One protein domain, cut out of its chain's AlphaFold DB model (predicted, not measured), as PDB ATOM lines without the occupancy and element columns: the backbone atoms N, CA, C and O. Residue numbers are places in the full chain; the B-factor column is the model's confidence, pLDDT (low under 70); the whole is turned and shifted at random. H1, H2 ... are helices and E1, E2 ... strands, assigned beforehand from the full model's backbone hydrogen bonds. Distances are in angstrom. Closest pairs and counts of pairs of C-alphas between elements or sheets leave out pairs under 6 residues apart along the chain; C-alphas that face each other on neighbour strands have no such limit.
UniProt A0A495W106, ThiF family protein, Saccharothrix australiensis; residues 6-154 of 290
ATOM      1  N   VAL A   6     -20.133 -40.861 -30.652       95.12
ATOM      2  CA  VAL A   6     -21.442 -40.325 -30.295       95.12
ATOM      3  C   VAL A   6     -21.947 -39.406 -31.400       95.12
ATOM      4  O   VAL A   6     -21.397 -38.336 -31.634       95.12
ATOM      5  N   LEU A   7     -23.035 -39.804 -32.046       95.12
ATOM      6  CA  LEU A   7     -23.763 -38.990 -33.006       95.12
ATOM      7  C   LEU A   7     -24.835 -38.174 -32.281       95.12
ATOM      8  O   LEU A   7     -25.669 -38.716 -31.547       95.12
ATOM      9  N   VAL A   8     -24.848 -36.867 -32.506       94.69
ATOM     10  CA  VAL A   8     -25.859 -35.965 -31.949       94.69
ATOM     11  C   VAL A   8     -26.634 -35.339 -33.105       94.69
ATOM     12  O   VAL A   8     -26.059 -34.536 -33.833       94.69
ATOM     13  N   PRO A   9     -27.923 -35.668 -33.307       92.75
ATOM     14  CA  PRO A   9     -28.736 -34.995 -34.316       92.75
ATOM     15  C   PRO A   9     -28.728 -33.475 -34.117       92.75
ATOM     16  O   PRO A   9     -28.794 -33.003 -32.979       92.75
ATOM     17  N   GLY A  10     -28.715 -32.700 -35.203       90.00
ATOM     18  CA  GLY A  10     -28.685 -31.234 -35.135       90.00
ATOM     19  C   GLY A  10     -29.816 -30.644 -34.285       90.00
ATOM     20  O   GLY A  10     -29.594 -29.705 -33.523       90.00
ATOM     21  N   GLU A  11     -31.009 -31.249 -34.316       89.88
ATOM     22  CA  GLU A  11     -32.122 -30.856 -33.443       89.88
ATOM     23  C   GLU A  11     -31.824 -31.100 -31.953       89.88
ATOM     24  O   GLU A  11     -32.115 -30.242 -31.119       89.88
ATOM     25  N   ALA A  12     -31.217 -32.242 -31.609       93.00
ATOM     26  CA  ALA A  12     -30.794 -32.544 -30.243       93.00
ATOM     27  C   ALA A  12     -29.742 -31.539 -29.766       93.00
ATOM     28  O   ALA A  12     -29.873 -30.979 -28.677       93.00
ATOM     29  N   ALA A  13     -28.743 -31.266 -30.609       93.44
ATOM     30  CA  ALA A  13     -27.695 -30.305 -30.305       93.44
ATOM     31  C   ALA A  13     -28.271 -28.899 -30.084       93.44
ATOM     32  O   ALA A  13     -27.952 -28.255 -29.086       93.44
ATOM     33  N   ARG A  14     -29.174 -28.449 -30.965       91.94
ATOM     34  CA  ARG A  14     -29.862 -27.158 -30.845       91.94
ATOM     35  C   ARG A  14     -30.655 -27.054 -29.543       91.94
ATOM     36  O   ARG A  14     -30.500 -26.076 -28.823       91.94
ATOM     37  N   ARG A  15     -31.429 -28.085 -29.182       92.56
ATOM     38  CA  ARG A  15     -32.188 -28.113 -27.917       92.56
ATOM     39  C   ARG A  15     -31.286 -28.017 -26.685       92.56
ATOM     40  O   ARG A  15     -31.650 -27.327 -25.744       92.56
ATOM     41  N   MET A  16     -30.115 -28.655 -26.682       94.56
ATOM     42  CA  MET A  16     -29.156 -28.509 -25.572       94.56
ATOM     43  C   MET A  16     -28.501 -27.119 -25.551       94.56
ATOM     44  O   MET A  16     -28.263 -26.566 -24.481       94.56
ATOM     45  N   LYS A  17     -28.223 -26.540 -26.728       93.25
ATOM     46  CA  LYS A  17     -27.650 -25.190 -26.871       93.25
ATOM     47  C   LYS A  17     -28.624 -24.064 -26.532       93.25
ATOM     48  O   LYS A  17     -28.169 -22.997 -26.136       93.25
ATOM     49  N   GLU A  18     -29.923 -24.278 -26.679       92.00
ATOM     50  CA  GLU A  18     -30.974 -23.307 -26.335       92.00
ATOM     51  C   GLU A  18     -31.626 -23.604 -24.974       92.00
ATOM     52  O   GLU A  18     -32.293 -22.745 -24.406       92.00
ATOM     53  N   GLY A  19     -31.438 -24.818 -24.451       88.12
ATOM     54  CA  GLY A  19     -31.982 -25.265 -23.175       88.12
ATOM     55  C   GLY A  19     -31.201 -24.758 -21.963       88.12
ATOM     56  O   GLY A  19     -30.248 -23.978 -22.070       88.12
ATOM     57  N   GLY A  20     -31.615 -25.248 -20.797       90.31
ATOM     58  CA  GLY A  20     -31.098 -24.919 -19.478       90.31
ATOM     59  C   GLY A  20     -29.685 -25.430 -19.193       90.31
ATOM     60  O   GLY A  20     -28.791 -25.421 -20.039       90.31
ATOM     61  N   GLN A  21     -29.445 -25.807 -17.937       94.06
ATOM     62  CA  GLN A  21     -28.098 -26.130 -17.452       94.06
ATOM     63  C   GLN A  21     -27.736 -27.611 -17.529       94.06
ATOM     64  O   GLN A  21     -26.556 -27.942 -17.481       94.06
ATOM     65  N   TRP A  22     -28.714 -28.508 -17.593       95.38
ATOM     66  CA  TRP A  22     -28.485 -29.949 -17.615       95.38
ATOM     67  C   TRP A  22     -29.747 -30.669 -18.078       95.38
ATOM     68  O   TRP A  22     -30.838 -30.116 -17.989       95.38
ATOM     69  N   GLY A  23     -29.632 -31.932 -18.468       93.56
ATOM     70  CA  GLY A  23     -30.798 -32.767 -18.729       93.56
ATOM     71  C   GLY A  23     -30.446 -34.219 -19.005       93.56
ATOM     72  O   GLY A  23     -29.312 -34.666 -18.798       93.56
ATOM     73  N   GLN A  24     -31.444 -34.983 -19.438       93.31
ATOM     74  CA  GLN A  24     -31.295 -36.404 -19.729       93.31
ATOM     75  C   GLN A  24     -31.226 -36.629 -21.233       93.31
ATOM     76  O   GLN A  24     -31.875 -35.930 -22.010       93.31
ATOM     77  N   ILE A  25     -30.454 -37.632 -21.632       93.50
ATOM     78  CA  ILE A  25     -30.444 -38.125 -23.005       93.50
ATOM     79  C   ILE A  25     -30.656 -39.627 -23.019       93.50
ATOM     80  O   ILE A  25     -30.194 -40.354 -22.135       93.50
ATOM     81  N   THR A  26     -31.368 -40.078 -24.041       92.50
ATOM     82  CA  THR A  26     -31.495 -41.494 -24.370       92.50
ATOM     83  C   THR A  26     -30.596 -41.768 -25.561       92.50
ATOM     84  O   THR A  26     -30.692 -41.085 -26.586       92.50
ATOM     85  N   PHE A  27     -29.730 -42.768 -25.423       87.62
ATOM     86  CA  PHE A  27     -28.870 -43.235 -26.498       87.62
ATOM     87  C   PHE A  27     -29.470 -44.454 -27.165       87.62
ATOM     88  O   PHE A  27     -30.084 -45.293 -26.513       87.62
ATOM     89  N   ARG A  28     -29.220 -44.587 -28.458       91.44
ATOM     90  CA  ARG A  28     -29.265 -45.872 -29.136       91.44
ATOM     91  C   ARG A  28     -27.857 -46.260 -29.535       91.44
ATOM     92  O   ARG A  28     -27.161 -45.423 -30.098       91.44
ATOM     93  N   VAL A  29     -27.435 -47.479 -29.233       91.31
ATOM     94  CA  VAL A  29     -26.049 -47.913 -29.428       91.31
ATOM     95  C   VAL A  29     -25.972 -49.212 -30.215       91.31
ATOM     96  O   VAL A  29     -26.801 -50.105 -30.050       91.31
ATOM     97  N   SER A  30     -24.962 -49.299 -31.072       91.94
ATOM     98  CA  SER A  30     -24.463 -50.547 -31.630       91.94
ATOM     99  C   SER A  30     -23.122 -50.846 -30.967       91.94
ATOM    100  O   SER A  30     -22.120 -50.187 -31.256       91.94
ATOM    101  N   ASP A  31     -23.105 -51.813 -30.047       88.12
ATOM    102  CA  ASP A  31     -21.861 -52.274 -29.420       88.12
ATOM    103  C   ASP A  31     -20.872 -52.871 -30.443       88.12
ATOM    104  O   ASP A  31     -19.682 -52.571 -30.326       88.12
ATOM    105  N   PRO A  32     -21.304 -53.648 -31.467       89.38
ATOM    106  CA  PRO A  32     -20.397 -54.141 -32.507       89.38
ATOM    107  C   PRO A  32     -19.674 -53.026 -33.268       89.38
ATOM    108  O   PRO A  32     -18.480 -53.147 -33.534       89.38
ATOM    109  N   ASP A  33     -20.377 -51.932 -33.577       90.88
ATOM    110  CA  ASP A  33     -19.813 -50.803 -34.329       90.88
ATOM    111  C   ASP A  33     -19.116 -49.773 -33.424       90.88
ATOM    112  O   ASP A  33     -18.430 -48.885 -33.920       90.88
ATOM    113  N   ASN A  34     -19.284 -49.869 -32.098       91.75
ATOM    114  CA  ASN A  34     -18.907 -48.831 -31.131       91.75
ATOM    115  C   ASN A  34     -19.452 -47.441 -31.516       91.75
ATOM    116  O   ASN A  34     -18.761 -46.429 -31.394       91.75
ATOM    117  N   VAL A  35     -20.711 -47.373 -31.960       94.31
ATOM    118  CA  VAL A  35     -21.378 -46.105 -32.290       94.31
ATOM    119  C   VAL A  35     -22.669 -45.973 -31.499       94.31
ATOM    120  O   VAL A  35     -23.486 -46.891 -31.457       94.31
ATOM    121  N   GLY A  36     -22.870 -44.811 -30.886       93.25
ATOM    122  CA  GLY A  36     -24.110 -44.414 -30.238       93.25
ATOM    123  C   GLY A  36     -24.696 -43.162 -30.878       93.25
ATOM    124  O   GLY A  36     -23.961 -42.315 -31.366       93.25
ATOM    125  N   ALA A  37     -26.015 -43.011 -30.845       94.19
ATOM    126  CA  ALA A  37     -26.702 -41.798 -31.260       94.19
ATOM    127  C   ALA A  37     -27.699 -41.331 -30.206       94.19
ATOM    128  O   ALA A  37     -28.429 -42.140 -29.627       94.19
ATOM    129  N   VAL A  38     -27.774 -40.020 -29.997       94.50
ATOM    130  CA  VAL A  38     -28.829 -39.413 -29.183       94.50
ATOM    131  C   VAL A  38     -30.155 -39.522 -29.932       94.50
ATOM    132  O   VAL A  38     -30.287 -39.008 -31.039       94.50
ATOM    133  N   ILE A  39     -31.142 -40.182 -29.325       93.06
ATOM    134  CA  ILE A  39     -32.480 -40.371 -29.916       93.06
ATOM    135  C   ILE A  39     -33.577 -39.594 -29.189       93.06
ATOM    136  O   ILE A  39     -34.693 -39.488 -29.701       93.06
ATOM    137  N   ALA A  40     -33.283 -39.072 -27.998       93.06
ATOM    138  CA  ALA A  40     -34.180 -38.194 -27.267       93.06
ATOM    139  C   ALA A  40     -33.425 -37.363 -26.220       93.06
ATOM    140  O   ALA A  40     -32.410 -37.814 -25.682       93.06
ATOM    141  N   VAL A  41     -33.944 -36.171 -25.920       94.44
ATOM    142  CA  VAL A  41     -33.335 -35.187 -25.008       94.44
ATOM    143  C   VAL A  41     -34.406 -34.552 -24.124       94.44
ATOM    144  O   VAL A  41     -35.468 -34.186 -24.624       94.44
ATOM    145  N   SER A  42     -34.124 -34.365 -22.836       93.19
ATOM    146  CA  SER A  42     -34.868 -33.452 -21.956       93.19
ATOM    147  C   SER A  42     -34.000 -32.285 -21.501       93.19
ATOM    148  O   SER A  42     -32.776 -32.376 -21.516       93.19
ATOM    149  N   ASP A  43     -34.638 -31.220 -21.028       90.25
ATOM    150  CA  ASP A  43     -34.003 -30.155 -20.252       90.25
ATOM    151  C   ASP A  43     -34.486 -30.240 -18.799       90.25
ATOM    152  O   ASP A  43     -35.684 -30.144 -18.520       90.25
ATOM    153  N   GLY A  44     -33.572 -30.509 -17.873       86.06
ATOM    154  CA  GLY A  44     -33.870 -30.818 -16.482       86.06
ATOM    155  C   GLY A  44     -34.871 -31.969 -16.337       86.06
ATOM    156  O   GLY A  44     -34.642 -33.085 -16.808       86.06
ATOM    157  N   PHE A  45     -35.990 -31.682 -15.665       81.69
ATOM    158  CA  PHE A  45     -37.089 -32.629 -15.435       81.69
ATOM    159  C   PHE A  45     -38.207 -32.544 -16.476       81.69
ATOM    160  O   PHE A  45     -39.239 -33.195 -16.309       81.69
ATOM    161  N   ASN A  46     -38.036 -31.736 -17.525       85.94
ATOM    162  CA  ASN A  46     -39.019 -31.680 -18.597       85.94
ATOM    163  C   ASN A  46     -39.131 -33.047 -19.295       85.94
ATOM    164  O   ASN A  46     -38.191 -33.850 -19.243       85.94
ATOM    165  N   PRO A  47     -40.261 -33.328 -19.968       84.56
ATOM    166  CA  PRO A  47     -40.420 -34.554 -20.735       84.56
ATOM    167  C   PRO A  47     -39.270 -34.766 -21.725       84.56
ATOM    168  O   PRO A  47     -38.809 -33.830 -22.381       84.56
ATOM    169  N   VAL A  48     -38.811 -36.012 -21.833       84.81
ATOM    170  CA  VAL A  48     -37.799 -36.410 -22.812       84.81
ATOM    171  C   VAL A  48     -38.433 -36.377 -24.201       84.81
ATOM    172  O   VAL A  48     -39.361 -37.129 -24.491       84.81
ATOM    173  N   MET A  49     -37.930 -35.493 -25.057       88.31
ATOM    174  CA  MET A  49     -38.465 -35.256 -26.391       88.31
ATOM    175  C   MET A  49     -37.648 -36.018 -27.442       88.31
ATOM    176  O   MET A  49     -36.419 -35.882 -27.456       88.31
ATOM    177  N   PRO A  50     -38.286 -36.774 -28.354       89.44
ATOM    178  CA  PRO A  50     -37.590 -37.481 -29.425       89.44
ATOM    179  C   PRO A  50     -36.785 -36.544 -30.331       89.44
ATOM    180  O   PRO A  50     -37.185 -35.400 -30.574       89.44
ATOM    181  N   THR A  51     -35.662 -37.057 -30.825       86.12
ATOM    182  CA  THR A  51     -34.762 -36.430 -31.803       86.12
ATOM    183  C   THR A  51     -34.282 -37.523 -32.764       86.12
ATOM    184  O   THR A  51     -33.201 -38.084 -32.569       86.12
ATOM    185  N   PRO A  52     -35.115 -37.943 -33.733       79.12
ATOM    186  CA  PRO A  52     -34.779 -39.060 -34.606       79.12
ATOM    187  C   PRO A  52     -33.559 -38.739 -35.479       79.12
ATOM    188  O   PRO A  52     -33.348 -37.599 -35.888       79.12
ATOM    189  N   LEU A  53     -32.776 -39.769 -35.804       77.75
ATOM    190  CA  LEU A  53     -31.773 -39.672 -36.864       77.75
ATOM    191  C   LEU A  53     -32.479 -39.431 -38.207       77.75
ATOM    192  O   LEU A  53     -33.549 -39.985 -38.456       77.75
ATOM    193  N   HIS A  54     -31.868 -38.633 -39.085       69.56
ATOM    194  CA  HIS A  54     -32.488 -38.174 -40.335       69.56
ATOM    195  C   HIS A  54     -32.919 -39.293 -41.302       69.56
ATOM    196  O   HIS A  54     -33.817 -39.078 -42.112       69.56
ATOM    197  N   SER A  55     -32.316 -40.484 -41.226       72.44
ATOM    198  CA  SER A  55     -32.662 -41.624 -42.081       72.44
ATOM    199  C   SER A  55     -33.376 -42.720 -41.293       72.44
ATOM    200  O   SER A  55     -32.819 -43.272 -40.345       72.44
ATOM    201  N   ALA A  56     -34.578 -43.100 -41.739       70.19
ATOM    202  CA  ALA A  56     -35.326 -44.228 -41.172       70.19
ATOM    203  C   ALA A  56     -34.546 -45.558 -41.258       70.19
ATOM    204  O   ALA A  56     -34.671 -46.411 -40.381       70.19
ATOM    205  N   ASN A  57     -33.678 -45.692 -42.268       80.19
ATOM    206  CA  ASN A  57     -32.852 -46.875 -42.517       80.19
ATOM    207  C   ASN A  57     -31.430 -46.746 -41.945       80.19
ATOM    208  O   ASN A  57     -30.518 -47.438 -42.397       80.19
ATOM    209  N   HIS A  58     -31.202 -45.843 -40.988       86.44
ATOM    210  CA  HIS A  58     -29.909 -45.759 -40.313       86.44
ATOM    211  C   HIS A  58     -29.597 -47.084 -39.594       86.44
ATOM    212  O   HIS A  58     -30.470 -47.642 -38.936       86.44
ATOM    213  N   PHE A  59     -28.360 -47.586 -39.671       88.56
ATOM    214  CA  PHE A  59     -27.996 -48.894 -39.092       88.56
ATOM    215  C   PHE A  59     -28.269 -48.968 -37.579       88.56
ATOM    216  O   PHE A  59     -28.766 -49.972 -37.076       88.56
ATOM    217  N   LEU A  60     -28.056 -47.854 -36.866       89.31
ATOM    218  CA  LEU A  60     -28.410 -47.732 -35.450       89.31
ATOM    219  C   LEU A  60     -29.897 -47.928 -35.158       89.31
ATOM    220  O   LEU A  60     -30.217 -48.140 -34.002       89.31
ATOM    221  N   SER A  61     -30.813 -47.894 -36.129       84.88
ATOM    222  CA  SER A  61     -32.233 -48.192 -35.891       84.88
ATOM    223  C   SER A  61     -32.462 -49.581 -35.281       84.88
ATOM    224  O   SER A  61     -33.447 -49.749 -34.568       84.88
ATOM    225  N   ALA A  62     -31.551 -50.535 -35.504       83.56
ATOM    226  CA  ALA A  62     -31.583 -51.875 -34.910       83.56
ATOM    227  C   ALA A  62     -30.828 -51.994 -33.568       83.56
ATOM    228  O   ALA A  62     -30.796 -53.075 -32.989       83.56
ATOM    229  N   GLY A  63     -30.194 -50.916 -33.096       85.12
ATOM    230  CA  GLY A  63     -29.398 -50.911 -31.868       85.12
ATOM    231  C   GLY A  63     -30.229 -50.811 -30.588       85.12
ATOM    232  O   GLY A  63     -31.401 -50.421 -30.602       85.12
ATOM    233  N   ASP A  64     -29.581 -51.087 -29.458       86.25
ATOM    234  CA  ASP A  64     -30.214 -51.073 -28.141       86.25
ATOM    235  C   ASP A  64     -30.411 -49.646 -27.632       86.25
ATOM    236  O   ASP A  64     -29.496 -48.818 -27.658       86.25
ATOM    237  N   ALA A  65     -31.608 -49.355 -27.124       87.56
ATOM    238  CA  ALA A  65     -31.882 -48.092 -26.454       87.56
ATOM    239  C   ALA A  65     -31.412 -48.155 -24.993       87.56
ATOM    240  O   ALA A  65     -31.917 -48.946 -24.198       87.56
ATOM    241  N   ARG A  66     -30.473 -47.281 -24.627       86.25
ATOM    242  CA  ARG A  66     -29.963 -47.113 -23.264       86.25
ATOM    243  C   ARG A  66     -30.405 -45.758 -22.720       86.25
ATOM    244  O   ARG A  66     -30.103 -44.701 -23.279       86.25
ATOM    245  N   GLY A  67     -31.177 -45.800 -21.638       75.50
ATOM    246  CA  GLY A  67     -31.511 -44.613 -20.855       75.50
ATOM    247  C   GLY A  67     -30.360 -44.206 -19.931       75.50
ATOM    248  O   GLY A  67     -29.300 -44.814 -19.935       75.50
ATOM    249  N   GLN A  68     -30.606 -43.208 -19.081       81.25
ATOM    250  CA  GLN A  68     -29.719 -42.803 -17.973       81.25
ATOM    251  C   GLN A  68     -28.477 -41.964 -18.326       81.25
ATOM    252  O   GLN A  68     -27.738 -41.559 -17.433       81.25
ATOM    253  N   HIS A  69     -28.307 -41.576 -19.584       91.88
ATOM    254  CA  HIS A  69     -27.246 -40.662 -20.005       91.88
ATOM    255  C   HIS A  69     -27.631 -39.193 -19.784       91.88
ATOM    256  O   HIS A  69     -28.798 -38.870 -19.507       91.88
ATOM    257  N   ARG A  70     -26.655 -38.279 -19.844       92.94
ATOM    258  CA  ARG A  70     -26.859 -36.873 -19.446       92.94
ATOM    259  C   ARG A  70     -26.225 -35.885 -20.407       92.94
ATOM    260  O   ARG A  70     -25.269 -36.211 -21.103       92.94
ATOM    261  N   TRP A  71     -26.717 -34.656 -20.370       96.00
ATOM    262  CA  TRP A  71     -25.993 -33.509 -20.895       96.00
ATOM    263  C   TRP A  71     -25.908 -32.402 -19.843       96.00
ATOM    264  O   TRP A  71     -26.770 -32.318 -18.964       96.00
ATOM    265  N   TYR A  72     -24.870 -31.574 -19.931       96.88
ATOM    266  CA  TYR A  72     -24.609 -30.465 -19.017       96.88
ATOM    267  C   TYR A  72     -24.147 -29.228 -19.783       96.88
ATOM    268  O   TYR A  72     -23.437 -29.332 -20.783       96.88
ATOM    269  N   ARG A  73     -24.467 -28.045 -19.268       97.38
ATOM    270  CA  ARG A  73     -23.670 -26.851 -19.538       97.38
ATOM    271  C   ARG A  73     -22.348 -26.972 -18.812       97.38
ATOM    272  O   ARG A  73     -22.304 -27.499 -17.700       97.38
ATOM    273  N   ALA A  74     -21.289 -26.483 -19.433       97.62
ATOM    274  CA  ALA A  74     -19.958 -26.569 -18.869       97.62
ATOM    275  C   ALA A  74     -19.166 -25.281 -19.052       97.62
ATOM    276  O   ALA A  74     -19.394 -24.516 -19.990       97.62
ATOM    277  N   ALA A  75     -18.212 -25.077 -18.150       97.62
ATOM    278  CA  ALA A  75     -17.193 -24.059 -18.310       97.62
ATOM    279  C   ALA A  75     -16.296 -24.397 -19.523       97.62
ATOM    280  O   ALA A  75     -15.956 -25.574 -19.712       97.62
ATOM    281  N   PRO A  76     -15.839 -23.392 -20.289       97.56
ATOM    282  CA  PRO A  76     -14.898 -23.566 -21.400       97.56
ATOM    283  C   PRO A  76     -13.661 -24.404 -21.060       97.56
ATOM    284  O   PRO A  76     -13.230 -25.245 -21.852       97.56
ATOM    285  N   ALA A  77     -13.141 -24.262 -19.836       97.31
ATOM    286  CA  ALA A  77     -12.011 -25.038 -19.333       97.31
ATOM    287  C   ALA A  77     -12.217 -26.564 -19.429       97.31
ATOM    288  O   ALA A  77     -11.259 -27.297 -19.686       97.31
ATOM    289  N   LEU A  78     -13.451 -27.069 -19.288       97.94
ATOM    290  CA  LEU A  78     -13.727 -28.502 -19.437       97.94
ATOM    291  C   LEU A  78     -13.540 -28.976 -20.880       97.94
ATOM    292  O   LEU A  78     -13.039 -30.075 -21.105       97.94
ATOM    293  N   HIS A  79     -13.898 -28.148 -21.859       97.69
ATOM    294  CA  HIS A  79     -13.725 -28.470 -23.275       97.69
ATOM    295  C   HIS A  79     -12.242 -28.412 -23.682       97.69
ATOM    296  O   HIS A  79     -11.788 -29.238 -24.476       97.69
ATOM    297  N   LEU A  80     -11.448 -27.532 -23.061       96.81
ATOM    298  CA  LEU A  80      -9.985 -27.563 -23.179       96.81
ATOM    299  C   LEU A  80      -9.389 -28.853 -22.590       96.81
ATOM    300  O   LEU A  80      -8.544 -29.494 -23.220       96.81
ATOM    301  N   LEU A  81      -9.858 -29.283 -21.412       97.25
ATOM    302  CA  LEU A  81      -9.452 -30.565 -20.824       97.25
ATOM    303  C   LEU A  81      -9.828 -31.747 -21.724       97.25
ATOM    304  O   LEU A  81      -9.027 -32.669 -21.865       97.25
ATOM    305  N   TRP A  82     -11.002 -31.707 -22.361       97.00
ATOM    306  CA  TRP A  82     -11.417 -32.715 -23.338       97.00
ATOM    307  C   TRP A  82     -10.428 -32.806 -24.496       97.00
ATOM    308  O   TRP A  82      -9.970 -33.898 -24.835       97.00
ATOM    309  N   TRP A  83     -10.068 -31.656 -25.070       96.06
ATOM    310  CA  TRP A  83      -9.143 -31.567 -26.195       96.06
ATOM    311  C   TRP A  83      -7.767 -32.141 -25.832       96.06
ATOM    312  O   TRP A  83      -7.240 -33.000 -26.543       96.06
ATOM    313  N   HIS A  84      -7.217 -31.752 -24.676       95.44
ATOM    314  CA  HIS A  84      -5.947 -32.296 -24.182       95.44
ATOM    315  C   HIS A  84      -6.017 -33.800 -23.919       95.44
ATOM    316  O   HIS A  84      -5.124 -34.543 -24.335       95.44
ATOM    317  N   ALA A  85      -7.064 -34.259 -23.232       94.62
ATOM    318  CA  ALA A  85      -7.264 -35.664 -22.906       94.62
ATOM    319  C   ALA A  85      -7.344 -36.516 -24.184       94.62
ATOM    320  O   ALA A  85      -6.657 -37.532 -24.290       94.62
ATOM    321  N   ARG A  86      -8.086 -36.045 -25.196       92.56
ATOM    322  CA  ARG A  86      -8.247 -36.722 -26.491       92.56
ATOM    323  C   ARG A  86      -6.925 -36.829 -27.249       92.56
ATOM    324  O   ARG A  86      -6.593 -37.904 -27.739       92.56
ATOM    325  N   ASN A  87      -6.151 -35.747 -27.298       91.62
ATOM    326  CA  ASN A  87      -4.883 -35.715 -28.033       91.62
ATOM    327  C   ASN A  87      -3.747 -36.469 -27.334       91.62
ATOM    328  O   ASN A  87      -2.759 -36.821 -27.969       91.62
ATOM    329  N   THR A  88      -3.870 -36.712 -26.027       93.12
ATOM    330  CA  THR A  88      -2.855 -37.431 -25.240       93.12
ATOM    331  C   THR A  88      -3.259 -38.861 -24.885       93.12
ATOM    332  O   THR A  88      -2.463 -39.570 -24.271       93.12
ATOM    333  N   GLY A  89      -4.476 -39.289 -25.243       90.50
ATOM    334  CA  GLY A  89      -5.029 -40.586 -24.842       90.50
ATOM    335  C   GLY A  89      -5.197 -40.728 -23.326       90.50
ATOM    336  O   GLY A  89      -5.089 -41.831 -22.792       90.50
ATOM    337  N   ARG A  90      -5.394 -39.610 -22.616       92.25
ATOM    338  CA  ARG A  90      -5.535 -39.564 -21.154       92.25
ATOM    339  C   ARG A  90      -6.991 -39.372 -20.748       92.25
ATOM    340  O   ARG A  90      -7.847 -39.022 -21.552       92.25
ATOM    341  N   GLU A  91      -7.253 -39.578 -19.467       94.62
ATOM    342  CA  GLU A  91      -8.526 -39.278 -18.817       94.62
ATOM    343  C   GLU A  91      -8.350 -38.147 -17.801       94.62
ATOM    344  O   GLU A  91      -7.231 -37.854 -17.367       94.62
ATOM    345  N   ILE A  92      -9.451 -37.496 -17.431       96.75
ATOM    346  CA  ILE A  92      -9.451 -36.494 -16.361       96.75
ATOM    347  C   ILE A  92     -10.108 -37.074 -15.113       96.75
ATOM    348  O   ILE A  92     -10.960 -37.958 -15.193       96.75
ATOM    349  N   SER A  93      -9.738 -36.560 -13.941       96.00
ATOM    350  CA  SER A  93     -10.391 -36.977 -12.698       96.00
ATOM    351  C   SER A  93     -11.881 -36.619 -12.709       96.00
ATOM    352  O   SER A  93     -12.274 -35.566 -13.223       96.00
ATOM    353  N   LEU A  94     -12.709 -37.448 -12.066       93.62
ATOM    354  CA  LEU A  94     -14.137 -37.152 -11.912       93.62
ATOM    355  C   LEU A  94     -14.371 -35.819 -11.181       93.62
ATOM    356  O   LEU A  94     -15.316 -35.096 -11.488       93.62
ATOM    357  N   LYS A  95     -13.485 -35.468 -10.240       94.50
ATOM    358  CA  LYS A  95     -13.511 -34.181  -9.537       94.50
ATOM    359  C   LYS A  95     -13.382 -33.010 -10.516       94.50
ATOM    360  O   LYS A  95     -14.234 -32.130 -10.501       94.50
ATOM    361  N   ALA A  96     -12.378 -33.047 -11.394       95.50
ATOM    362  CA  ALA A  96     -12.159 -32.004 -12.395       95.50
ATOM    363  C   ALA A  96     -13.346 -31.881 -13.364       95.50
ATOM    364  O   ALA A  96     -13.756 -30.770 -13.690       95.50
ATOM    365  N   PHE A  97     -13.937 -33.008 -13.777       96.38
ATOM    366  CA  PHE A  97     -15.160 -32.997 -14.584       96.38
ATOM    367  C   PHE A  97     -16.310 -32.296 -13.846       96.38
ATOM    368  O   PHE A  97     -16.905 -31.349 -14.357       96.38
ATOM    369  N   LYS A  98     -16.589 -32.733 -12.612       94.94
ATOM    370  CA  LYS A  98     -17.699 -32.243 -11.788       94.94
ATOM    371  C   LYS A  98     -17.602 -30.749 -11.482       94.94
ATOM    372  O   LYS A  98     -18.620 -30.068 -11.485       94.94
ATOM    373  N   GLU A  99     -16.403 -30.245 -11.198       95.75
ATOM    374  CA  GLU A  99     -16.176 -28.831 -10.864       95.75
ATOM    375  C   GLU A  99     -16.477 -27.880 -12.030       95.75
ATOM    376  O   GLU A  99     -16.687 -26.693 -11.799       95.75
ATOM    377  N   ASN A 100     -16.538 -28.392 -13.264       96.81
ATOM    378  CA  ASN A 100     -16.744 -27.583 -14.462       96.81
ATOM    379  C   ASN A 100     -18.099 -27.805 -15.154       96.81
ATOM    380  O   ASN A 100     -18.333 -27.206 -16.202       96.81
ATOM    381  N   VAL A 101     -18.985 -28.646 -14.614       96.06
ATOM    382  CA  VAL A 101     -20.358 -28.799 -15.127       96.06
ATOM    383  C   VAL A 101     -21.355 -28.048 -14.251       96.06
ATOM    384  O   VAL A 101     -21.208 -27.973 -13.031       96.06
ATOM    385  N   PHE A 102     -22.395 -27.510 -14.875       93.25
ATOM    386  CA  PHE A 102     -23.450 -26.757 -14.206       93.25
ATOM    387  C   PHE A 102     -24.737 -27.578 -14.077       93.25
ATOM    388  O   PHE A 102     -24.935 -28.596 -14.742       93.25
ATOM    389  N   GLY A 103     -25.644 -27.122 -13.211       89.62
ATOM    390  CA  GLY A 103     -26.917 -27.793 -12.963       89.62
ATOM    391  C   GLY A 103     -26.815 -28.973 -11.994       89.62
ATOM    392  O   GLY A 103     -25.958 -29.022 -11.110       89.62
ATOM    393  N   ARG A 104     -27.752 -29.923 -12.103       87.06
ATOM    394  CA  ARG A 104     -27.838 -31.050 -11.169       87.06
ATOM    395  C   ARG A 104     -26.819 -32.124 -11.526       87.06
ATOM    396  O   ARG A 104     -26.990 -32.845 -12.501       87.06
ATOM    397  N   TRP A 105     -25.833 -32.305 -10.659       87.75
ATOM    398  CA  TRP A 105     -24.891 -33.412 -10.756       87.75
ATOM    399  C   TRP A 105     -25.516 -34.749 -10.339       87.75
ATOM    400  O   TRP A 105     -26.160 -34.849  -9.289       87.75
ATOM    401  N   LEU A 106     -25.271 -35.792 -11.133       76.19
ATOM    402  CA  LEU A 106     -25.570 -37.178 -10.785       76.19
ATOM    403  C   LEU A 106     -24.249 -37.934 -10.632       76.19
ATOM    404  O   LEU A 106     -23.500 -38.054 -11.594       76.19
ATOM    405  N   ASN A 107     -23.960 -38.434  -9.427       76.62
ATOM    406  CA  ASN A 107     -22.763 -39.247  -9.218       76.62
ATOM    407  C   ASN A 107     -22.875 -40.548 -10.035       76.62
ATOM    408  O   ASN A 107     -23.892 -41.231  -9.881       76.62
ATOM    409  N   PRO A 108     -21.854 -40.930 -10.829       76.31
ATOM    410  CA  PRO A 108     -21.762 -42.297 -11.336       76.31
ATOM    411  C   PRO A 108     -21.750 -43.257 -10.140       76.31
ATOM    412  O   PRO A 108     -21.013 -43.046  -9.170       76.31
ATOM    413  N   SER A 109     -22.617 -44.268 -10.161       68.50
ATOM    414  CA  SER A 109     -22.625 -45.296  -9.117       68.50
ATOM    415  C   SER A 109     -21.541 -46.335  -9.417       68.50
ATOM    416  O   SER A 109     -21.054 -46.414 -10.539       68.50
ATOM    417  N   ALA A 110     -21.181 -47.181  -8.448       60.66
ATOM    418  CA  ALA A 110     -20.219 -48.271  -8.670       60.66
ATOM    419  C   ALA A 110     -20.659 -49.294  -9.745       60.66
ATOM    420  O   ALA A 110     -19.881 -50.180 -10.085       60.66
ATOM    421  N   VAL A 111     -21.901 -49.198 -10.237       57.84
ATOM    422  CA  VAL A 111     -22.545 -50.167 -11.134       57.84
ATOM    423  C   VAL A 111     -22.981 -49.530 -12.463       57.84
ATOM    424  O   VAL A 111     -23.277 -50.257 -13.406       57.84
ATOM    425  N   GLU A 112     -23.010 -48.196 -12.578       67.44
ATOM    426  CA  GLU A 112     -23.525 -47.505 -13.771       67.44
ATOM    427  C   GLU A 112     -22.606 -46.365 -14.231       67.44
ATOM    428  O   GLU A 112     -22.636 -45.248 -13.701       67.44
ATOM    429  N   ASP A 113     -21.827 -46.666 -15.271       85.81
ATOM    430  CA  ASP A 113     -21.124 -45.699 -16.111       85.81
ATOM    431  C   ASP A 113     -22.107 -45.057 -17.104       85.81
ATOM    432  O   ASP A 113     -23.104 -45.668 -17.504       85.81
ATOM    433  N   TYR A 114     -21.835 -43.832 -17.557       90.12
ATOM    434  CA  TYR A 114     -22.723 -43.168 -18.513       90.12
ATOM    435  C   TYR A 114     -21.997 -42.227 -19.472       90.12
ATOM    436  O   TYR A 114     -20.968 -41.632 -19.159       90.12
ATOM    437  N   VAL A 115     -22.584 -42.041 -20.655       93.19
ATOM    438  CA  VAL A 115     -22.196 -40.972 -21.572       93.19
ATOM    439  C   VAL A 115     -22.737 -39.629 -21.083       93.19
ATOM    440  O   VAL A 115     -23.941 -39.482 -20.841       93.19
ATOM    441  N   ALA A 116     -21.847 -38.648 -20.967       95.25
ATOM    442  CA  ALA A 116     -22.177 -37.259 -20.692       95.25
ATOM    443  C   ALA A 116     -21.824 -36.386 -21.898       95.25
ATOM    444  O   ALA A 116     -20.686 -36.404 -22.361       95.25
ATOM    445  N   LEU A 117     -22.773 -35.591 -22.382       97.12
ATOM    446  CA  LEU A 117     -22.489 -34.497 -23.307       97.12
ATOM    447  C   LEU A 117     -22.257 -33.211 -22.519       97.12
ATOM    448  O   LEU A 117     -22.957 -32.949 -21.542       97.12
ATOM    449  N   THR A 118     -21.298 -32.391 -22.927       97.81
ATOM    450  CA  THR A 118     -21.117 -31.052 -22.354       97.81
ATOM    451  C   THR A 118     -21.215 -30.000 -23.440       97.81
ATOM    452  O   THR A 118     -20.729 -30.210 -24.550       97.81
ATOM    453  N   VAL A 119     -21.877 -28.889 -23.121       97.69
ATOM    454  CA  VAL A 119     -22.087 -27.757 -24.024       97.69
ATOM    455  C   VAL A 119     -21.494 -26.498 -23.409       97.69
ATOM    456  O   VAL A 119     -21.876 -26.107 -22.305       97.69
ATOM    457  N   SER A 120     -20.611 -25.843 -24.153       97.12
ATOM    458  CA  SER A 120     -19.987 -24.572 -23.798       97.12
ATOM    459  C   SER A 120     -19.926 -23.703 -25.053       97.12
ATOM    460  O   SER A 120     -19.140 -23.971 -25.959       97.12
ATOM    461  N   ALA A 121     -20.807 -22.704 -25.138       94.38
ATOM    462  CA  ALA A 121     -20.910 -21.843 -26.320       94.38
ATOM    463  C   ALA A 121     -19.719 -20.876 -26.420       94.38
ATOM    464  O   ALA A 121     -19.353 -20.429 -27.502       94.38
ATOM    465  N   GLU A 122     -19.102 -20.575 -25.282       94.88
ATOM    466  CA  GLU A 122     -17.999 -19.634 -25.152       94.88
ATOM    467  C   GLU A 122     -16.643 -20.283 -25.481       94.88
ATOM    468  O   GLU A 122     -15.691 -19.578 -25.812       94.88
ATOM    469  N   ALA A 123     -16.550 -21.621 -25.449       94.19
ATOM    470  CA  ALA A 123     -15.288 -22.345 -25.600       94.19
ATOM    471  C   ALA A 123     -14.510 -22.048 -26.898       94.19
ATOM    472  O   ALA A 123     -13.306 -21.806 -26.795       94.19
ATOM    473  N   PRO A 124     -15.128 -22.008 -28.098       93.50
ATOM    474  CA  PRO A 124     -14.386 -21.684 -29.317       93.50
ATOM    475  C   PRO A 124     -13.807 -20.264 -29.306       93.50
ATOM    476  O   PRO A 124     -12.730 -20.029 -29.846       93.50
ATOM    477  N   ALA A 125     -14.517 -19.309 -28.694       93.69
ATOM    478  CA  ALA A 125     -14.098 -17.911 -28.642       93.69
ATOM    479  C   ALA A 125     -13.012 -17.666 -27.581       93.69
ATOM    480  O   ALA A 125     -12.151 -16.811 -27.775       93.69
ATOM    481  N   GLU A 126     -13.043 -18.411 -26.474       95.94
ATOM    482  CA  GLU A 126     -12.041 -18.321 -25.406       95.94
ATOM    483  C   GLU A 126     -10.691 -18.932 -25.816       95.94
ATOM    484  O   GLU A 126      -9.641 -18.460 -25.378       95.94
ATOM    485  N   PHE A 127     -10.703 -19.936 -26.699       93.50
ATOM    486  CA  PHE A 127      -9.504 -20.640 -27.161       93.50
ATOM    487  C   PHE A 127      -9.366 -20.612 -28.696       93.50
ATOM    488  O   PHE A 127      -9.389 -21.665 -29.329       93.50
ATOM    489  N   PRO A 128      -9.185 -19.434 -29.322       90.00
ATOM    490  CA  PRO A 128      -9.257 -19.278 -30.779       90.00
ATOM    491  C   PRO A 128      -8.131 -19.989 -31.547       90.00
ATOM    492  O   PRO A 128      -8.301 -20.334 -32.715       90.00
ATOM    493  N   ASP A 129      -6.988 -20.234 -30.902       90.69
ATOM    494  CA  ASP A 129      -5.832 -20.904 -31.515       90.69
ATOM    495  C   ASP A 129      -5.990 -22.433 -31.588       90.69
ATOM    496  O   ASP A 129      -5.157 -23.134 -32.170       90.69
ATOM    497  N   ILE A 130      -7.047 -22.974 -30.975       89.06
ATOM    498  CA  ILE A 130      -7.304 -24.406 -30.866       89.06
ATOM    499  C   ILE A 130      -8.730 -24.681 -31.347       89.06
ATOM    500  O   ILE A 130      -9.679 -24.029 -30.930       89.06
ATOM    501  N   ASN A 131      -8.917 -25.695 -32.194       86.50
ATOM    502  CA  ASN A 131     -10.261 -26.098 -32.608       86.50
ATOM    503  C   ASN A 131     -10.984 -26.839 -31.466       86.50
ATOM    504  O   ASN A 131     -10.919 -28.071 -31.374       86.50
ATOM    505  N   ILE A 132     -11.623 -26.082 -30.574       91.31
ATOM    506  CA  ILE A 132     -12.410 -26.594 -29.451       91.31
ATOM    507  C   ILE A 132     -13.900 -26.546 -29.811       91.31
ATOM    508  O   ILE A 132     -14.448 -25.457 -29.980       91.31
ATOM    509  N   PRO A 133     -14.589 -27.699 -29.899       92.38
ATOM    510  CA  PRO A 133     -16.013 -27.726 -30.212       92.38
ATOM    511  C   PRO A 133     -16.876 -27.139 -29.090       92.38
ATOM    512  O   PRO A 133     -16.608 -27.357 -27.906       92.38
ATOM    513  N   GLU A 134     -17.998 -26.511 -29.452       94.81
ATOM    514  CA  GLU A 134     -19.021 -26.076 -28.483       94.81
ATOM    515  C   GLU A 134     -19.700 -27.238 -27.754       94.81
ATOM    516  O   GLU A 134     -20.334 -27.042 -26.720       94.81
ATOM    517  N   MET A 135     -19.628 -28.448 -28.311       96.38
ATOM    518  CA  MET A 135     -20.238 -29.647 -27.756       96.38
ATOM    519  C   MET A 135     -19.245 -30.795 -27.799       96.38
ATOM    520  O   MET A 135     -18.704 -31.103 -28.859       96.38
ATOM    521  N   VAL A 136     -19.028 -31.444 -26.658       97.06
ATOM    522  CA  VAL A 136     -18.132 -32.599 -26.557       97.06
ATOM    523  C   VAL A 136     -18.789 -33.752 -25.798       97.06
ATOM    524  O   VAL A 136     -19.760 -33.554 -25.067       97.06
ATOM    525  N   ALA A 137     -18.275 -34.970 -25.984       97.12
ATOM    526  CA  ALA A 137     -18.783 -36.177 -25.336       97.12
ATOM    527  C   ALA A 137     -17.754 -36.791 -24.385       97.12
ATOM    528  O   ALA A 137     -16.549 -36.783 -24.654       97.12
ATOM    529  N   TRP A 138     -18.255 -37.389 -23.311       96.06
ATOM    530  CA  TRP A 138     -17.471 -38.039 -22.274       96.06
ATOM    531  C   TRP A 138     -18.072 -39.382 -21.898       96.06
ATOM    532  O   TRP A 138     -19.291 -39.529 -21.871       96.06
ATOM    533  N   TYR A 139     -17.223 -40.330 -21.528       93.81
ATOM    534  CA  TYR A 139     -17.613 -41.544 -20.828       93.81
ATOM    535  C   TYR A 139     -17.233 -41.367 -19.362       93.81
ATOM    536  O   TYR A 139     -16.048 -41.265 -19.029       93.81
ATOM    537  N   VAL A 140     -18.238 -41.241 -18.504       93.44
ATOM    538  CA  VAL A 140     -18.071 -40.933 -17.085       93.44
ATOM    539  C   VAL A 140     -18.171 -42.222 -16.286       93.44
ATOM    540  O   VAL A 140     -19.181 -42.922 -16.350       93.44
ATOM    541  N   ILE A 141     -17.119 -42.490 -15.520       91.19
ATOM    542  CA  ILE A 141     -16.987 -43.640 -14.625       91.19
ATOM    543  C   ILE A 141     -16.699 -43.138 -13.198       91.19
ATOM    544  O   ILE A 141     -16.284 -41.987 -13.026       91.19
ATOM    545  N   PRO A 142     -16.847 -43.962 -12.146       89.88
ATOM    546  CA  PRO A 142     -16.636 -43.529 -10.758       89.88
ATOM    547  C   PRO A 142     -15.285 -42.860 -10.460       89.88
ATOM    548  O   PRO A 142     -15.204 -42.006  -9.579       89.88
ATOM    549  N   ALA A 143     -14.226 -43.225 -11.185       90.38
ATOM    550  CA  ALA A 143     -12.883 -42.682 -10.973       90.38
ATOM    551  C   ALA A 143     -12.538 -41.485 -11.881       90.38
ATOM    552  O   ALA A 143     -11.707 -40.649 -11.513       90.38
ATOM    553  N   ALA A 144     -13.148 -41.385 -13.065       93.62
ATOM    554  CA  ALA A 144     -12.656 -40.526 -14.140       93.62
ATOM    555  C   ALA A 144     -13.743 -40.137 -15.153       93.62
ATOM    556  O   ALA A 144     -14.816 -40.732 -15.215       93.62
ATOM    557  N   ALA A 145     -13.427 -39.158 -15.994       95.31
ATOM    558  CA  ALA A 145     -14.147 -38.887 -17.229       95.31
ATOM    559  C   ALA A 145     -13.186 -39.029 -18.414       95.31
ATOM    560  O   ALA A 145     -12.118 -38.409 -18.454       95.31
ATOM    561  N   ARG A 146     -13.570 -39.863 -19.380       95.38
ATOM    562  CA  ARG A 146     -12.794 -40.140 -20.593       95.38
ATOM    563  C   ARG A 146     -13.379 -39.363 -21.767       95.38
ATOM    564  O   ARG A 146     -14.600 -39.379 -21.912       95.38
ATOM    565  N   PRO A 147     -12.570 -38.700 -22.603       96.06
ATOM    566  CA  PRO A 147     -13.077 -38.044 -23.803       96.06
ATOM    567  C   PRO A 147     -13.584 -39.094 -24.801       96.06
ATOM    568  O   PRO A 147     -12.954 -40.130 -25.001       96.06
ATOM    569  N   VAL A 148     -14.719 -38.819 -25.436       95.00
ATOM    570  CA  VAL A 148     -15.378 -39.700 -26.414       95.00
ATOM    571  C   VAL A 148     -15.476 -38.975 -27.750       95.00
ATOM    572  O   VAL A 148     -15.568 -37.747 -27.794       95.00
ATOM    573  N   ALA A 149     -15.384 -39.699 -28.868       94.12
ATOM    574  CA  ALA A 149     -15.610 -39.114 -30.187       94.12
ATOM    575  C   ALA A 149     -17.049 -38.630 -30.328       94.12
ATOM    576  O   ALA A 149     -17.974 -39.279 -29.857       94.12
ATOM    577  N   ILE A 150     -17.227 -37.475 -30.958       94.00
ATOM    578  CA  ILE A 150     -18.535 -36.866 -31.148       94.00
ATOM    579  C   ILE A 150     -18.625 -36.276 -32.544       94.00
ATOM    580  O   ILE A 150     -17.660 -35.682 -33.022       94.00
ATOM    581  N   ASP A 151     -19.790 -36.441 -33.155       92.88
ATOM    582  CA  ASP A 151     -20.165 -35.767 -34.388       92.88
ATOM    583  C   ASP A 151     -21.589 -35.212 -34.262       92.88
ATOM    584  O   ASP A 151     -22.516 -35.914 -33.840       92.88
ATOM    585  N   VAL A 152     -21.759 -33.931 -34.589       90.94
ATOM    586  CA  VAL A 152     -23.071 -33.276 -34.596       90.94
ATOM    587  C   VAL A 152     -23.623 -33.373 -36.010       90.94
ATOM    588  O   VAL A 152     -23.215 -32.645 -36.911       90.94
ATOM    589  N   VAL A 153     -24.574 -34.280 -36.198       87.94
ATOM    590  CA  VAL A 153     -25.121 -34.619 -37.509       87.94
ATOM    591  C   VAL A 153     -26.022 -33.487 -37.992       87.94
ATOM    592  O   VAL A 153     -27.121 -33.283 -37.469       87.94
ATOM    593  N   SER A 154     -25.556 -32.753 -39.000       79.94
ATOM    594  CA  SER A 154     -26.341 -31.703 -39.652       79.94
ATOM    595  C   SER A 154     -27.558 -32.283 -40.382       79.94
ATOM    596  O   SER A 154     -27.475 -33.330 -41.023       79.94
TER     597      SER A 154
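AT A GLANCE: This is residues 6 to 154 of the 290 residues of the protein "ThiF family protein" of Saccharothrix australiensis (UniProt A0A495W106). A closed barrel of seven strands makes the core, with H1 across one end of it and H3 packed crosswise on its outside at E7 and E6. H4 sits by the start of E7, H2 lies outside by E2 and E3, and H5 packs on H3, off the barrel. The printed part has 149 residues with five named helices and seven named strands, in the order E1 H1 E2 E3 H2 E4 H3 H4 E5 H5 E6 E7; the class is mixed. Round the ring run E1, E3, E2, E4, E5, E6, E7 and back to E1, with parallel and antiparallel pairs. The whole is compact, with a radius of gyration of the C-alphas of 14.4 A, and rounded, spanning 38 by 35 by 31 A.

HOW THE PARTS SIT: Start at E1, residues 6 to 9: parallel to it are E3, residues 35 to 41, on one side, with N 7 and O 36 at 2.8 A, and E7, residues 144 to 153, on the other side, with N 6 and O 149 at 2.8 A. E2, residues 22 to 30, forms a hairpin with E3; look at N 28 and O 37, 2.8 A. Antiparallel to E2 is E4, residues 64 to 73, with N 27 and O 66 at 2.9 A; it bends by 57 degrees at residue 68. E5, residues 114 to 119, is parallel to E4, with N 119 and O 72 at 2.8 A. E6, residues 135 to 140, is antiparallel to E5, with N 138 and O 116 at 2.8 A, and forms a hairpin with E7, with N 139 and O 146 at 2.8 A. H1, residues 10 to 18, is on the barrel, outside it; its closest C-alphas to E3 are Ala 12 and Val 41, 6.4 A. H2, residues 59 to 62, is over E2, only just, with 3 C-alphas falling on it; Ser 30 and Leu 60 have the closest C-alphas, 6.2 A. H3, residues 76 to 88, runs across the strands, at 84 degrees to E7 on the local plane; the closest C-alphas are Trp 82 and Pro 147, 5.6 A. With H4, residues 94 to 99, it makes a strand-helix-strand unit, two parallel neighbour strands, E4 and E5, with helices between. H4 is on the barrel over none of its strands; the C-alphas of Leu 94 and Ala 144 are the closest to E7, 4.3 A. H5, residues 123 to 126, is not on the barrel and touches residues 76 to 80 of H3 alone, closest at the C-alphas of Pro 76 and Ala 123, 4.4 A. In H1, H3 and H4 every O i to N i+4 pair is within hydrogen-bond range; H2 and H5 are too short for one.

IN THESE COORDINATES: Find C-alpha 6 at (-21.442, -40.325, -30.295), where E1 begins. E2 runs 25.2 A and E4 26.5 A; H3 begins at C-alpha 76, (-14.898, -23.566, -21.400), and runs 18.8 A. E7, 27.1 A, ends at C-alpha 153, (-25.121, -34.619, -37.509).

THE WHOLE: The C-alphas of Ala 62 and Asp 129 are the two farthest apart, 40.4 A. The printed part has no cut; the long links are E3 to H2 and H4 to E5. Mean pLDDT of the printed part is 90.5, with residue 54 and residues 109 to 112 under 70.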